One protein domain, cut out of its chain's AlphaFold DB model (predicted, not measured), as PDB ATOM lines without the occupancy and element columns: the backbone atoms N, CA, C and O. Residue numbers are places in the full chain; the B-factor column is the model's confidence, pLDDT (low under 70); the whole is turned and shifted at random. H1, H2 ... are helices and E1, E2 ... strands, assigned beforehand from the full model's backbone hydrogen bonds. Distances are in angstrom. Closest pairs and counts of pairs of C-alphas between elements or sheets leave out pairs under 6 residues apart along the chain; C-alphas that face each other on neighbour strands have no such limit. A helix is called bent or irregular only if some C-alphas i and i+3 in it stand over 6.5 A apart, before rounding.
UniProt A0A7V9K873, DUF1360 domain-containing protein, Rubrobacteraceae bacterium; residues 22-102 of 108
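This is residues 22 to 102 of the 108 residues of the protein "DUF1360 domain-containing protein" of Rubrobacteraceae bacterium (UniProt A0A7V9K873). Picture a long, open frame with an empty middle: the two long helices H1 and H2 make its long sides and stay apart, the link of residues 45 to 54 spans between them at one end, and a small head of the short helix H3 and the hairpin E1 E2 sits at the other end. H3 joins the head to the beginning of H1, and residues 29 to 70 stand free. The printed part has 81 residues, with three named helices and then two named strands in the order H1 H2 H3 E1 E2; the sheet, E1 - E2, is antiparallel and the class is mostly helix. The whole is loose, with a radius of gyration of the C-alphas of 16.7 A, and elongated, spanning 47 by 28 by 21 A.

Begin at the sheet, where E1, residues 86 to 90, and E2, residues 98 to 101, form an antiparallel hairpin with 147 degrees between their directions. Look there for N 87 and O 100, 2.9 A apart, and N 98 and O 90, 2.8 A apart, both within hydrogen-bond range. H3, residues 76 to 82, is near E1, with 5 pairs of C-alphas within 10 A, and near E2, with 7. H1, residues 22 to 44, touches H3 with residues 22 to 28 alone; the closest C-alphas are those of Tyr 24 and Ala 77, 4.9 A apart, and the lines are about perpendicular at 90 degrees. H2, residues 55 to 74, is close to H3 but not clearly touching; their closest C-alphas, Ile 72 and Met 78, are 5.9 A apart. H1 and H2 are apart. In H1 and H2 every O i to N i+4 pair is within hydrogen-bond range; in H3 0 of 3 are, beside 3 of 4 O i to N i+3 pairs. H3 is irregular: C-alphas 77 and 80 are 7.3 A apart.

Find C-alpha 86 at (-21.407, -26.077, 6.185); from there E1 runs 11.9 A to C-alpha 90. E2 runs 10.3 A from Arg 98 to C-alpha 101 at (-20.935, -27.107, 10.337). Find C-alpha 22 at (-22.203, -19.926, -8.684); from there H1 runs 32.7 A to Ala 44. H2 runs 28.5 A from Leu 55 to Lys 74, and H3 runs 9.7 A from Ala 76 to Arg 82.

The two C-alphas farthest apart are those of Gly 51 and Glu 89, at 47.4 A. The printed part has no cut. The links H2 to H3 and H3 to E1 are tight, and the links H1 to H2 and E1 to E2 are short. The mean pLDDT of the printed part is 92.6, and no printed residue is under 70.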
ATOM      1  N   PHE A  22     -23.071 -20.402  -7.606       90.19
ATOM      2  CA  PHE A  22     -22.203 -19.926  -8.684       90.19
ATOM      3  C   PHE A  22     -22.358 -18.417  -8.913       90.19
ATOM      4  O   PHE A  22     -21.364 -17.693  -8.959       90.19
ATOM      5  N   SER A  23     -23.598 -17.925  -8.988       91.25
ATOM      6  CA  SER A  23     -23.893 -16.500  -9.179       91.25
ATOM      7  C   SER A  23     -23.362 -15.650  -8.025       91.25
ATOM      8  O   SER A  23     -22.775 -14.594  -8.261       91.25
ATOM      9  N   TYR A  24     -23.504 -16.126  -6.785       92.75
ATOM     10  CA  TYR A  24     -22.910 -15.477  -5.615       92.75
ATOM     11  C   TYR A  24     -21.380 -15.470  -5.669       92.75
ATOM     12  O   TYR A  24     -20.766 -14.435  -5.412       92.75
ATOM     13  N   GLY A  25     -20.757 -16.574  -6.087       94.31
ATOM     14  CA  GLY A  25     -19.307 -16.658  -6.259       94.31
ATOM     15  C   GLY A  25     -18.790 -15.656  -7.294       94.31
ATOM     16  O   GLY A  25     -17.818 -14.945  -7.035       94.31
ATOM     17  N   VAL A  26     -19.480 -15.534  -8.433       96.06
ATOM     18  CA  VAL A  26     -19.172 -14.523  -9.457       96.06
ATOM     19  C   VAL A  26     -19.331 -13.110  -8.896       96.06
ATOM     20  O   VAL A  26     -18.433 -12.289  -9.072       96.06
ATOM     21  N   LEU A  27     -20.427 -12.823  -8.186       95.69
ATOM     22  CA  LEU A  27     -20.680 -11.508  -7.590       95.69
ATOM     23  C   LEU A  27     -19.572 -11.101  -6.607       95.69
ATOM     24  O   LEU A  27     -19.004 -10.013  -6.730       95.69
ATOM     25  N   VAL A  28     -19.231 -11.986  -5.667       95.31
ATOM     26  CA  VAL A  28     -18.151 -11.765  -4.695       95.31
ATOM     27  C   VAL A  28     -16.805 -11.614  -5.404       95.31
ATOM     28  O   VAL A  28     -16.015 -10.738  -5.041       95.31
ATOM     29  N   GLY A  29     -16.542 -12.414  -6.440       96.81
ATOM     30  CA  GLY A  29     -15.324 -12.324  -7.248       96.81
ATOM     31  C   GLY A  29     -15.181 -10.975  -7.959       96.81
ATOM     32  O   GLY A  29     -14.137 -10.332  -7.854       96.81
ATOM     33  N   VAL A  30     -16.243 -10.503  -8.621       98.31
ATOM     34  CA  VAL A  30     -16.271  -9.194  -9.295       98.31
ATOM     35  C   VAL A  30     -16.097  -8.056  -8.291       98.31
ATOM     36  O   VAL A  30     -15.297  -7.150  -8.533       98.31
ATOM     37  N   PHE A  31     -16.782  -8.112  -7.144       95.81
ATOM     38  CA  PHE A  31     -16.616  -7.120  -6.082       95.81
ATOM     39  C   PHE A  31     -15.158  -7.037  -5.613       95.81
ATOM     40  O   PHE A  31     -14.581  -5.950  -5.581       95.81
ATOM     41  N   ASN A  32     -14.535  -8.179  -5.303       96.56
ATOM     42  CA  ASN A  32     -13.146  -8.217  -4.844       96.56
ATOM     43  C   ASN A  32     -12.164  -7.743  -5.919       96.56
ATOM     44  O   ASN A  32     -11.195  -7.062  -5.588       96.56
ATOM     45  N   LEU A  33     -12.420  -8.041  -7.196       98.44
ATOM     46  CA  LEU A  33     -11.614  -7.535  -8.305       98.44
ATOM     47  C   LEU A  33     -11.657  -6.002  -8.371       98.44
ATOM     48  O   LEU A  33     -10.611  -5.356  -8.415       98.44
ATOM     49  N   ILE A  34     -12.857  -5.413  -8.333       98.56
ATOM     50  CA  ILE A  34     -13.036  -3.952  -8.340       98.56
ATOM     51  C   ILE A  34     -12.384  -3.330  -7.100       98.56
ATOM     52  O   ILE A  34     -11.678  -2.326  -7.208       98.56
ATOM     53  N   PHE A  35     -12.577  -3.938  -5.929       97.38
ATOM     54  CA  PHE A  35     -11.982  -3.475  -4.681       97.38
ATOM     55  C   PHE A  35     -10.448  -3.520  -4.720       97.38
ATOM     56  O   PHE A  35      -9.792  -2.541  -4.366       97.38
ATOM     57  N   ALA A  36      -9.857  -4.604  -5.227       98.19
ATOM     58  CA  ALA A  36      -8.413  -4.726  -5.402       98.19
ATOM     59  C   ALA A  36      -7.864  -3.669  -6.372       98.19
ATOM     60  O   ALA A  36      -6.857  -3.024  -6.072       98.19
ATOM     61  N   LEU A  37      -8.549  -3.424  -7.494       98.44
ATOM     62  CA  LEU A  37      -8.193  -2.350  -8.425       98.44
ATOM     63  C   LEU A  37      -8.249  -0.977  -7.748       98.44
ATOM     64  O   LEU A  37      -7.319  -0.185  -7.893       98.44
ATOM     65  N   PHE A  38      -9.288  -0.707  -6.956       97.38
ATOM     66  CA  PHE A  38      -9.395   0.529  -6.183       97.38
ATOM     67  C   PHE A  38      -8.227   0.704  -5.200       97.38
ATOM     68  O   PHE A  38      -7.664   1.798  -5.102       97.38
ATOM     69  N   LEU A  39      -7.822  -0.361  -4.500       95.81
ATOM     70  CA  LEU A  39      -6.667  -0.332  -3.599       95.81
ATOM     71  C   LEU A  39      -5.358  -0.077  -4.354       95.81
ATOM     72  O   LEU A  39      -4.550   0.738  -3.904       95.81
ATOM     73  N   LEU A  40      -5.158  -0.709  -5.514       96.94
ATOM     74  CA  LEU A  40      -3.983  -0.492  -6.362       96.94
ATOM     75  C   LEU A  40      -3.915   0.945  -6.885       96.94
ATOM     76  O   LEU A  40      -2.867   1.583  -6.782       96.94
ATOM     77  N   VAL A  41      -5.032   1.489  -7.375       96.88
ATOM     78  CA  VAL A  41      -5.122   2.889  -7.819       96.88
ATOM     79  C   VAL A  41      -4.861   3.843  -6.654       96.88
ATOM     80  O   VAL A  41      -4.082   4.786  -6.784       96.88
ATOM     81  N   SER A  42      -5.444   3.574  -5.485       94.31
ATOM     82  CA  SER A  42      -5.215   4.372  -4.276       94.31
ATOM     83  C   SER A  42      -3.743   4.348  -3.856       94.31
ATOM     84  O   SER A  42      -3.171   5.396  -3.553       94.31
ATOM     85  N   ARG A  43      -3.095   3.181  -3.918       92.38
ATOM     86  CA  ARG A  43      -1.666   3.004  -3.629       92.38
ATOM     87  C   ARG A  43      -0.766   3.709  -4.647       92.38
ATOM     88  O   ARG A  43       0.254   4.270  -4.248       92.38
ATOM     89  N   ALA A  44      -1.134   3.683  -5.929       95.44
ATOM     90  CA  ALA A  44      -0.410   4.343  -7.014       95.44
ATOM     91  C   ALA A  44      -0.577   5.872  -6.989       95.44
ATOM     92  O   ALA A  44       0.324   6.592  -7.404       95.44
ATOM     93  N   SER A  45      -1.689   6.377  -6.444       94.25
ATOM     94  CA  SER A  45      -1.960   7.818  -6.336       94.25
ATOM     95  C   SER A  45      -1.021   8.576  -5.386       94.25
ATOM     96  O   SER A  45      -1.060   9.803  -5.345       94.25
ATOM     97  N   GLY A  46      -0.195   7.870  -4.602       89.31
ATOM     98  CA  GLY A  46       0.826   8.478  -3.744       89.31
ATOM     99  C   GLY A  46       0.279   9.326  -2.593       89.31
ATOM    100  O   GLY A  46       1.033  10.082  -1.984       89.31
ATOM    101  N   ARG A  47      -1.022   9.225  -2.281       87.25
ATOM    102  CA  ARG A  47      -1.633   9.968  -1.174       87.25
ATOM    103  C   ARG A  47      -0.943   9.596   0.145       87.25
ATOM    104  O   ARG A  47      -0.881   8.408   0.469       87.25
ATOM    105  N   PRO A  48      -0.434  10.578   0.912       85.88
ATOM    106  CA  PRO A  48       0.218  10.294   2.180       85.88
ATOM    107  C   PRO A  48      -0.792   9.700   3.163       85.88
ATOM    108  O   PRO A  48      -1.938  10.151   3.242       85.88
ATOM    109  N   LEU A  49      -0.359   8.694   3.927       83.38
ATOM    110  CA  LEU A  49      -1.148   8.191   5.046       83.38
ATOM    111  C   LEU A  49      -1.298   9.296   6.105       83.38
ATOM    112  O   LEU A  49      -0.382  10.111   6.271       83.38
ATOM    113  N   PRO A  50      -2.427   9.343   6.832       83.62
ATOM    114  CA  PRO A  50      -2.615  10.319   7.895       83.62
ATOM    115  C   PRO A  50      -1.474  10.218   8.912       83.62
ATOM    116  O   PRO A  50      -1.200   9.143   9.438       83.62
ATOM    117  N   GLY A  51      -0.832  11.343   9.233       87.44
ATOM    118  CA  GLY A  51       0.241  11.367  10.237       87.44
ATOM    119  C   GLY A  51      -0.242  11.090  11.667       87.44
ATOM    120  O   GLY A  51       0.573  10.882  12.562       87.44
ATOM    121  N   ARG A  52      -1.562  11.118  11.904       89.25
ATOM    122  CA  ARG A  52      -2.210  10.796  13.182       89.25
ATOM    123  C   ARG A  52      -3.553  10.128  12.919       89.25
ATOM    124  O   ARG A  52      -4.307  10.597  12.070       89.25
ATOM    125  N   VAL A  53      -3.857   9.092  13.693       92.31
ATOM    126  CA  VAL A  53      -5.160   8.418  13.687       92.31
ATOM    127  C   VAL A  53      -6.064   9.126  14.694       92.31
ATOM    128  O   VAL A  53      -5.730   9.199  15.879       92.31
ATOM    129  N   LYS A  54      -7.180   9.701  14.237       93.62
ATOM    130  CA  LYS A  54      -8.165  10.331  15.129       93.62
ATOM    131  C   LYS A  54      -9.020   9.251  15.793       93.62
ATOM    132  O   LYS A  54      -9.213   8.176  15.236       93.62
ATOM    133  N   LEU A  55      -9.624   9.557  16.944       95.88
ATOM    134  CA  LEU A  55     -10.555   8.631  17.608       95.88
ATOM    135  C   LEU A  55     -11.720   8.219  16.687       95.88
ATOM    136  O   LEU A  55     -12.138   7.066  16.695       95.88
ATOM    137  N   GLY A  56     -12.195   9.144  15.846       95.25
ATOM    138  CA  GLY A  56     -13.206   8.852  14.828       95.25
ATOM    139  C   GLY A  56     -12.755   7.816  13.795       95.25
ATOM    140  O   GLY A  56     -13.561   6.979  13.408       95.25
ATOM    141  N   ASP A  57     -11.477   7.812  13.406       93.94
ATOM    142  CA  ASP A  57     -10.934   6.829  12.457       93.94
ATOM    143  C   ASP A  57     -10.902   5.429  13.083       93.94
ATOM    144  O   ASP A  57     -11.211   4.443  12.420       93.94
ATOM    145  N   ILE A  58     -10.593   5.345  14.382       95.50
ATOM    146  CA  ILE A  58     -10.620   4.088  15.143       95.50
ATOM    147  C   ILE A  58     -12.048   3.544  15.217       95.50
ATOM    148  O   ILE A  58     -12.272   2.367  14.945       95.50
ATOM    149  N   LEU A  59     -13.018   4.396  15.558       97.56
ATOM    150  CA  LEU A  59     -14.427   4.000  15.617       97.56
ATOM    151  C   LEU A  59     -14.942   3.561  14.244       97.56
ATOM    152  O   LEU A  59     -15.570   2.511  14.138       97.56
ATOM    153  N   LEU A  60     -14.632   4.325  13.195       96.25
ATOM    154  CA  LEU A  60     -14.992   3.987  11.821       96.25
ATOM    155  C   LEU A  60     -14.415   2.628  11.423       96.25
ATOM    156  O   LEU A  60     -15.138   1.780  10.905       96.25
ATOM    157  N   PHE A  61     -13.132   2.402  11.703       95.38
ATOM    158  CA  PHE A  61     -12.475   1.136  11.406       95.38
ATOM    159  C   PHE A  61     -13.076  -0.026  12.205       95.38
ATOM    160  O   PHE A  61     -13.285  -1.106  11.655       95.38
ATOM    161  N   GLY A  62     -13.420   0.197  13.477       97.75
ATOM    162  CA  GLY A  62     -14.100  -0.789  14.316       97.75
ATOM    163  C   GLY A  62     -15.469  -1.185  13.763       97.75
ATOM    164  O   GLY A  62     -15.749  -2.374  13.616       97.75
ATOM    165  N   VAL A  63     -16.294  -0.205  13.380       98.25
ATOM    166  CA  VAL A  63     -17.609  -0.452  12.762       98.25
ATOM    167  C   VAL A  63     -17.458  -1.161  11.418       98.25
ATOM    168  O   VAL A  63     -18.162  -2.137  11.162       98.25
ATOM    169  N   ALA A  64     -16.515  -0.723  10.581       97.00
ATOM    170  CA  ALA A  64     -16.229  -1.368   9.304       97.00
ATOM    171  C   ALA A  64     -15.808  -2.832   9.499       97.00
ATOM    172  O   ALA A  64     -16.351  -3.719   8.847       97.00
ATOM    173  N   THR A  65     -14.909  -3.098  10.448       97.25
ATOM    174  CA  THR A  65     -14.449  -4.457  10.771       97.25
ATOM    175  C   THR A  65     -15.593  -5.321  11.287       97.25
ATOM    176  O   THR A  65     -15.774  -6.440  10.813       97.25
ATOM    177  N   HIS A  66     -16.412  -4.800  12.208       96.69
ATOM    178  CA  HIS A  66     -17.592  -5.510  12.697       96.69
ATOM    179  C   HIS A  66     -18.543  -5.868  11.549       96.69
ATOM    180  O   HIS A  66     -19.012  -7.004  11.472       96.69
ATOM    181  N   LYS A  67     -18.785  -4.926  10.628       95.12
ATOM    182  CA  LYS A  67     -19.675  -5.149   9.489       95.12
ATOM    183  C   LYS A  67     -19.121  -6.192   8.521       95.12
ATOM    184  O   LYS A  67     -19.872  -7.073   8.123       95.12
ATOM    185  N   VAL A  68     -17.825  -6.144   8.208       95.25
ATOM    186  CA  VAL A  68     -17.152  -7.157   7.374       95.25
ATOM    187  C   VAL A  68     -17.266  -8.542   8.006       95.25
ATOM    188  O   VAL A  68     -17.684  -9.480   7.332       95.25
ATOM    189  N   SER A  69     -16.970  -8.669   9.302       95.06
ATOM    190  CA  SER A  69     -17.109  -9.941  10.020       95.06
ATOM    191  C   SER A  69     -18.539 -10.475   9.962       95.06
ATOM    192  O   SER A  69     -18.747 -11.657   9.704       95.06
ATOM    193  N   TRP A  70     -19.532  -9.604  10.160       92.25
ATOM    194  CA  TRP A  70     -20.938  -9.991  10.094       92.25
ATOM    195  C   TRP A  70     -21.346 -10.446   8.686       92.25
ATOM    196  O   TRP A  70     -21.973 -11.493   8.547       92.25
ATOM    197  N   THR A  71     -20.924  -9.721   7.645       93.25
ATOM    198  CA  THR A  71     -21.182 -10.074   6.241       93.25
ATOM    199  C   THR A  71     -20.560 -11.420   5.866       93.25
ATOM    200  O   THR A  71     -21.243 -12.261   5.292       93.25
ATOM    201  N   ILE A  72     -19.305 -11.677   6.248       92.19
ATOM    202  CA  ILE A  72     -18.627 -12.952   5.957       92.19
ATOM    203  C   ILE A  72     -19.368 -14.138   6.585       92.19
ATOM    204  O   ILE A  72     -19.480 -15.195   5.965       92.19
ATOM    205  N   VAL A  73     -19.860 -13.967   7.814       90.31
ATOM    206  CA  VAL A  73     -20.453 -15.058   8.597       90.31
ATOM    207  C   VAL A  73     -21.911 -15.316   8.237       90.31
ATOM    208  O   VAL A  73     -22.323 -16.472   8.242       90.31
ATOM    209  N   LYS A  74     -22.707 -14.274   7.974       90.06
ATOM    210  CA  LYS A  74     -24.164 -14.419   7.844       90.06
ATOM    211  C   LYS A  74     -24.704 -14.258   6.432       90.06
ATOM    212  O   LYS A  74     -25.785 -14.779   6.158       90.06
ATOM    213  N   GLU A  75     -24.008 -13.560   5.536       92.75
ATOM    214  CA  GLU A  75     -24.628 -13.235   4.254       92.75
ATOM    215  C   GLU A  75     -24.663 -14.414   3.277       92.75
ATOM    216  O   GLU A  75     -23.673 -15.124   3.082       92.75
ATOM    217  N   ALA A  76     -25.803 -14.575   2.600       91.56
ATOM    218  CA  ALA A  76     -26.040 -15.600   1.581       91.56
ATOM    219  C   ALA A  76     -25.037 -15.506   0.420       91.56
ATOM    220  O   ALA A  76     -24.584 -16.515  -0.113       91.56
ATOM    221  N   ALA A  77     -24.616 -14.286   0.067       92.31
ATOM    222  CA  ALA A  77     -23.604 -14.062  -0.964       92.31
ATOM    223  C   ALA A  77     -22.253 -14.725  -0.626       92.31
ATOM    224  O   ALA A  77     -21.476 -15.039  -1.524       92.31
ATOM    225  N   MET A  78     -21.985 -14.973   0.660       93.12
ATOM    226  CA  MET A  78     -20.763 -15.616   1.148       93.12
ATOM    227  C   MET A  78     -20.904 -17.136   1.303       93.12
ATOM    228  O   MET A  78     -19.918 -17.807   1.615       93.12
ATOM    229  N   SER A  79     -22.087 -17.707   1.052       92.19
ATOM    230  CA  SER A  79     -22.315 -19.155   1.093       92.19
ATOM    231  C   SER A  79     -21.384 -19.976   0.193       92.19
ATOM    232  O   SER A  79     -20.960 -21.029   0.645       92.19
ATOM    233  N   PRO A  80     -20.940 -19.543  -1.006       92.25
ATOM    234  CA  PRO A  80     -20.007 -20.339  -1.819       92.25
ATOM    235  C   PRO A  80     -18.669 -20.628  -1.127       92.25
ATOM    236  O   PRO A  80     -18.049 -21.657  -1.380       92.25
ATOM    237  N   LEU A  81     -18.227 -19.730  -0.239       91.44
ATOM    238  CA  LEU A  81     -17.001 -19.906   0.540       91.44
ATOM    239  C   LEU A  81     -17.200 -20.883   1.711       91.44
ATOM    240  O   LEU A  81     -16.246 -21.527   2.147       91.44
ATOM    241  N   ARG A  82     -18.432 -20.981   2.223       91.50
ATOM    242  CA  ARG A  82     -18.801 -21.774   3.405       91.50
ATOM    243  C   ARG A  82     -19.367 -23.147   3.052       91.50
ATOM    244  O   ARG A  82     -19.125 -24.097   3.787       91.50
ATOM    245  N   ALA A  83     -20.000 -23.274   1.889       91.94
ATOM    246  CA  ALA A  83     -20.699 -24.463   1.416       91.94
ATOM    247  C   ALA A  83     -19.895 -25.776   1.470       91.94
ATOM    248  O   ALA A  83     -20.507 -26.811   1.744       91.94
ATOM    249  N   PRO A  84     -18.558 -25.791   1.270       90.00
ATOM    250  CA  PRO A  84     -17.762 -27.008   1.466       90.00
ATOM    251  C   PRO A  84     -17.707 -27.503   2.923       90.00
ATOM    252  O   PRO A  84     -17.456 -28.681   3.166       90.00
ATOM    253  N   PHE A  85     -17.918 -26.617   3.898       90.44
ATOM    254  CA  PHE A  85     -17.752 -26.886   5.331       90.44
ATOM    255  C   PHE A  85     -19.063 -26.850   6.111       90.44
ATOM    256  O   PHE A  85     -19.115 -27.352   7.234       90.44
ATOM    257  N   THR A  86     -20.107 -26.256   5.543       92.06
ATOM    258  CA  THR A  86     -21.407 -26.077   6.185       92.06
ATOM    259  C   THR A  86     -22.533 -26.691   5.364       92.06
ATOM    260  O   THR A  86     -22.378 -26.957   4.173       92.06
ATOM    261  N   GLU A  87     -23.656 -26.953   6.017       91.69
ATOM    262  CA  GLU A  87     -24.938 -27.298   5.405       91.69
ATOM    263  C   GLU A  87     -25.966 -26.228   5.809       91.69
ATOM    264  O   GLU A  87     -25.932 -25.699   6.929       91.69
ATOM    265  N   LEU A  88     -26.833 -25.857   4.873       90.81
ATOM    266  CA  LEU A  88     -27.859 -24.845   5.068       90.81
ATOM    267  C   LEU A  88     -28.916 -25.379   6.040       90.81
ATOM    268  O   LEU A  88     -29.487 -26.445   5.827       90.81
ATOM    269  N   GLU A  89     -29.153 -24.640   7.122       89.50
ATOM    270  CA  GLU A  89     -30.157 -24.979   8.132       89.50
ATOM    271  C   GLU A  89     -31.450 -24.195   7.884       89.50
ATOM    272  O   GLU A  89     -32.533 -24.773   7.888       89.50
ATOM    273  N   GLU A  90     -31.338 -22.884   7.653       86.56
ATOM    274  CA  GLU A  90     -32.488 -21.995   7.477       86.56
ATOM    275  C   GLU A  90     -32.115 -20.758   6.644       86.56
ATOM    276  O   GLU A  90     -31.036 -20.175   6.798       86.56
ATOM    277  N   VAL A  91     -33.030 -20.307   5.783       86.12
ATOM    278  CA  VAL A  91     -32.924 -19.017   5.088       86.12
ATOM    279  C   VAL A  91     -33.663 -17.957   5.907       86.12
ATOM    280  O   VAL A  91     -34.869 -17.778   5.766       86.12
ATOM    281  N   GLU A  92     -32.937 -17.233   6.766       84.50
ATOM    282  CA  GLU A  92     -33.513 -16.180   7.623       84.50
ATOM    283  C   GLU A  92     -34.085 -15.011   6.786       84.50
ATOM    284  O   GLU A  92     -35.065 -14.371   7.165       84.50
ATOM    285  N   SER A  93     -33.449 -14.684   5.655       84.75
ATOM    286  CA  SER A  93     -33.897 -13.656   4.701       84.75
ATOM    287  C   SER A  93     -33.167 -13.812   3.356       84.75
ATOM    288  O   SER A  93     -32.163 -14.520   3.305       84.75
ATOM    289  N   PRO A  94     -33.542 -13.083   2.284       83.06
ATOM    290  CA  PRO A  94     -32.830 -13.152   1.002       83.06
ATOM    291  C   PRO A  94     -31.325 -12.851   1.089       83.06
ATOM    292  O   PRO A  94     -30.562 -13.224   0.204       83.06
ATOM    293  N   THR A  95     -30.894 -12.152   2.142       83.06
ATOM    294  CA  THR A  95     -29.492 -11.782   2.352       83.06
ATOM    295  C   THR A  95     -28.849 -12.535   3.510       83.06
ATOM    296  O   THR A  95     -27.630 -12.593   3.542       83.06
ATOM    297  N   ASN A  96     -29.608 -13.138   4.430       87.12
ATOM    298  CA  ASN A  96     -29.065 -13.802   5.620       87.12
ATOM    299  C   ASN A  96     -29.448 -15.271   5.647       87.12
ATOM    300  O   ASN A  96     -30.621 -15.610   5.508       87.12
ATOM    301  N   VAL A  97     -28.457 -16.114   5.896       91.69
ATOM    302  CA  VAL A  97     -28.629 -17.559   6.002       91.69
ATOM    303  C   VAL A  97     -28.031 -18.060   7.300       91.69
ATOM    304  O   VAL A  97     -27.020 -17.546   7.792       91.69
ATOM    305  N   ARG A  98     -28.658 -19.098   7.834       91.38
ATOM    306  CA  ARG A  98     -28.164 -19.859   8.963       91.38
ATOM    307  C   ARG A  98     -27.660 -21.197   8.449       91.38
ATOM    308  O   ARG A  98     -28.367 -21.936   7.772       91.38
ATOM    309  N   GLU A  99     -26.407 -21.479   8.760       92.56
ATOM    310  CA  GLU A  99     -25.697 -22.662   8.300       92.56
ATOM    311  C   GLU A  99     -25.076 -23.361   9.511       92.56
ATOM    312  O   GLU A  99     -24.563 -22.698  10.420       92.56
ATOM    313  N   LYS A 100     -25.089 -24.694   9.511       91.94
ATOM    314  CA  LYS A 100     -24.441 -25.513  10.543       91.94
ATOM    315  C   LYS A 100     -23.184 -26.188   9.979       91.94
ATOM    316  O   LYS A 100     -23.157 -26.525   8.796       91.94
ATOM    317  N   PRO A 101     -22.117 -26.371  10.777       90.81
ATOM    318  CA  PRO A 101     -20.935 -27.107  10.337       90.81
ATOM    319  C   PRO A 101     -21.281 -28.548   9.962       90.81
ATOM    320  O   PRO A 101     -22.072 -29.196  10.646       90.81
ATOM    321  N   ARG A 102     -20.648 -29.064   8.909       87.56
ATOM    322  CA  ARG A 102     -20.768 -30.470   8.515       87.56
ATOM    323  C   ARG A 102     -20.004 -31.383   9.478       87.56
ATOM    324  O   ARG A 102     -18.946 -31.025  10.000       87.56
TER     325      ARG A 102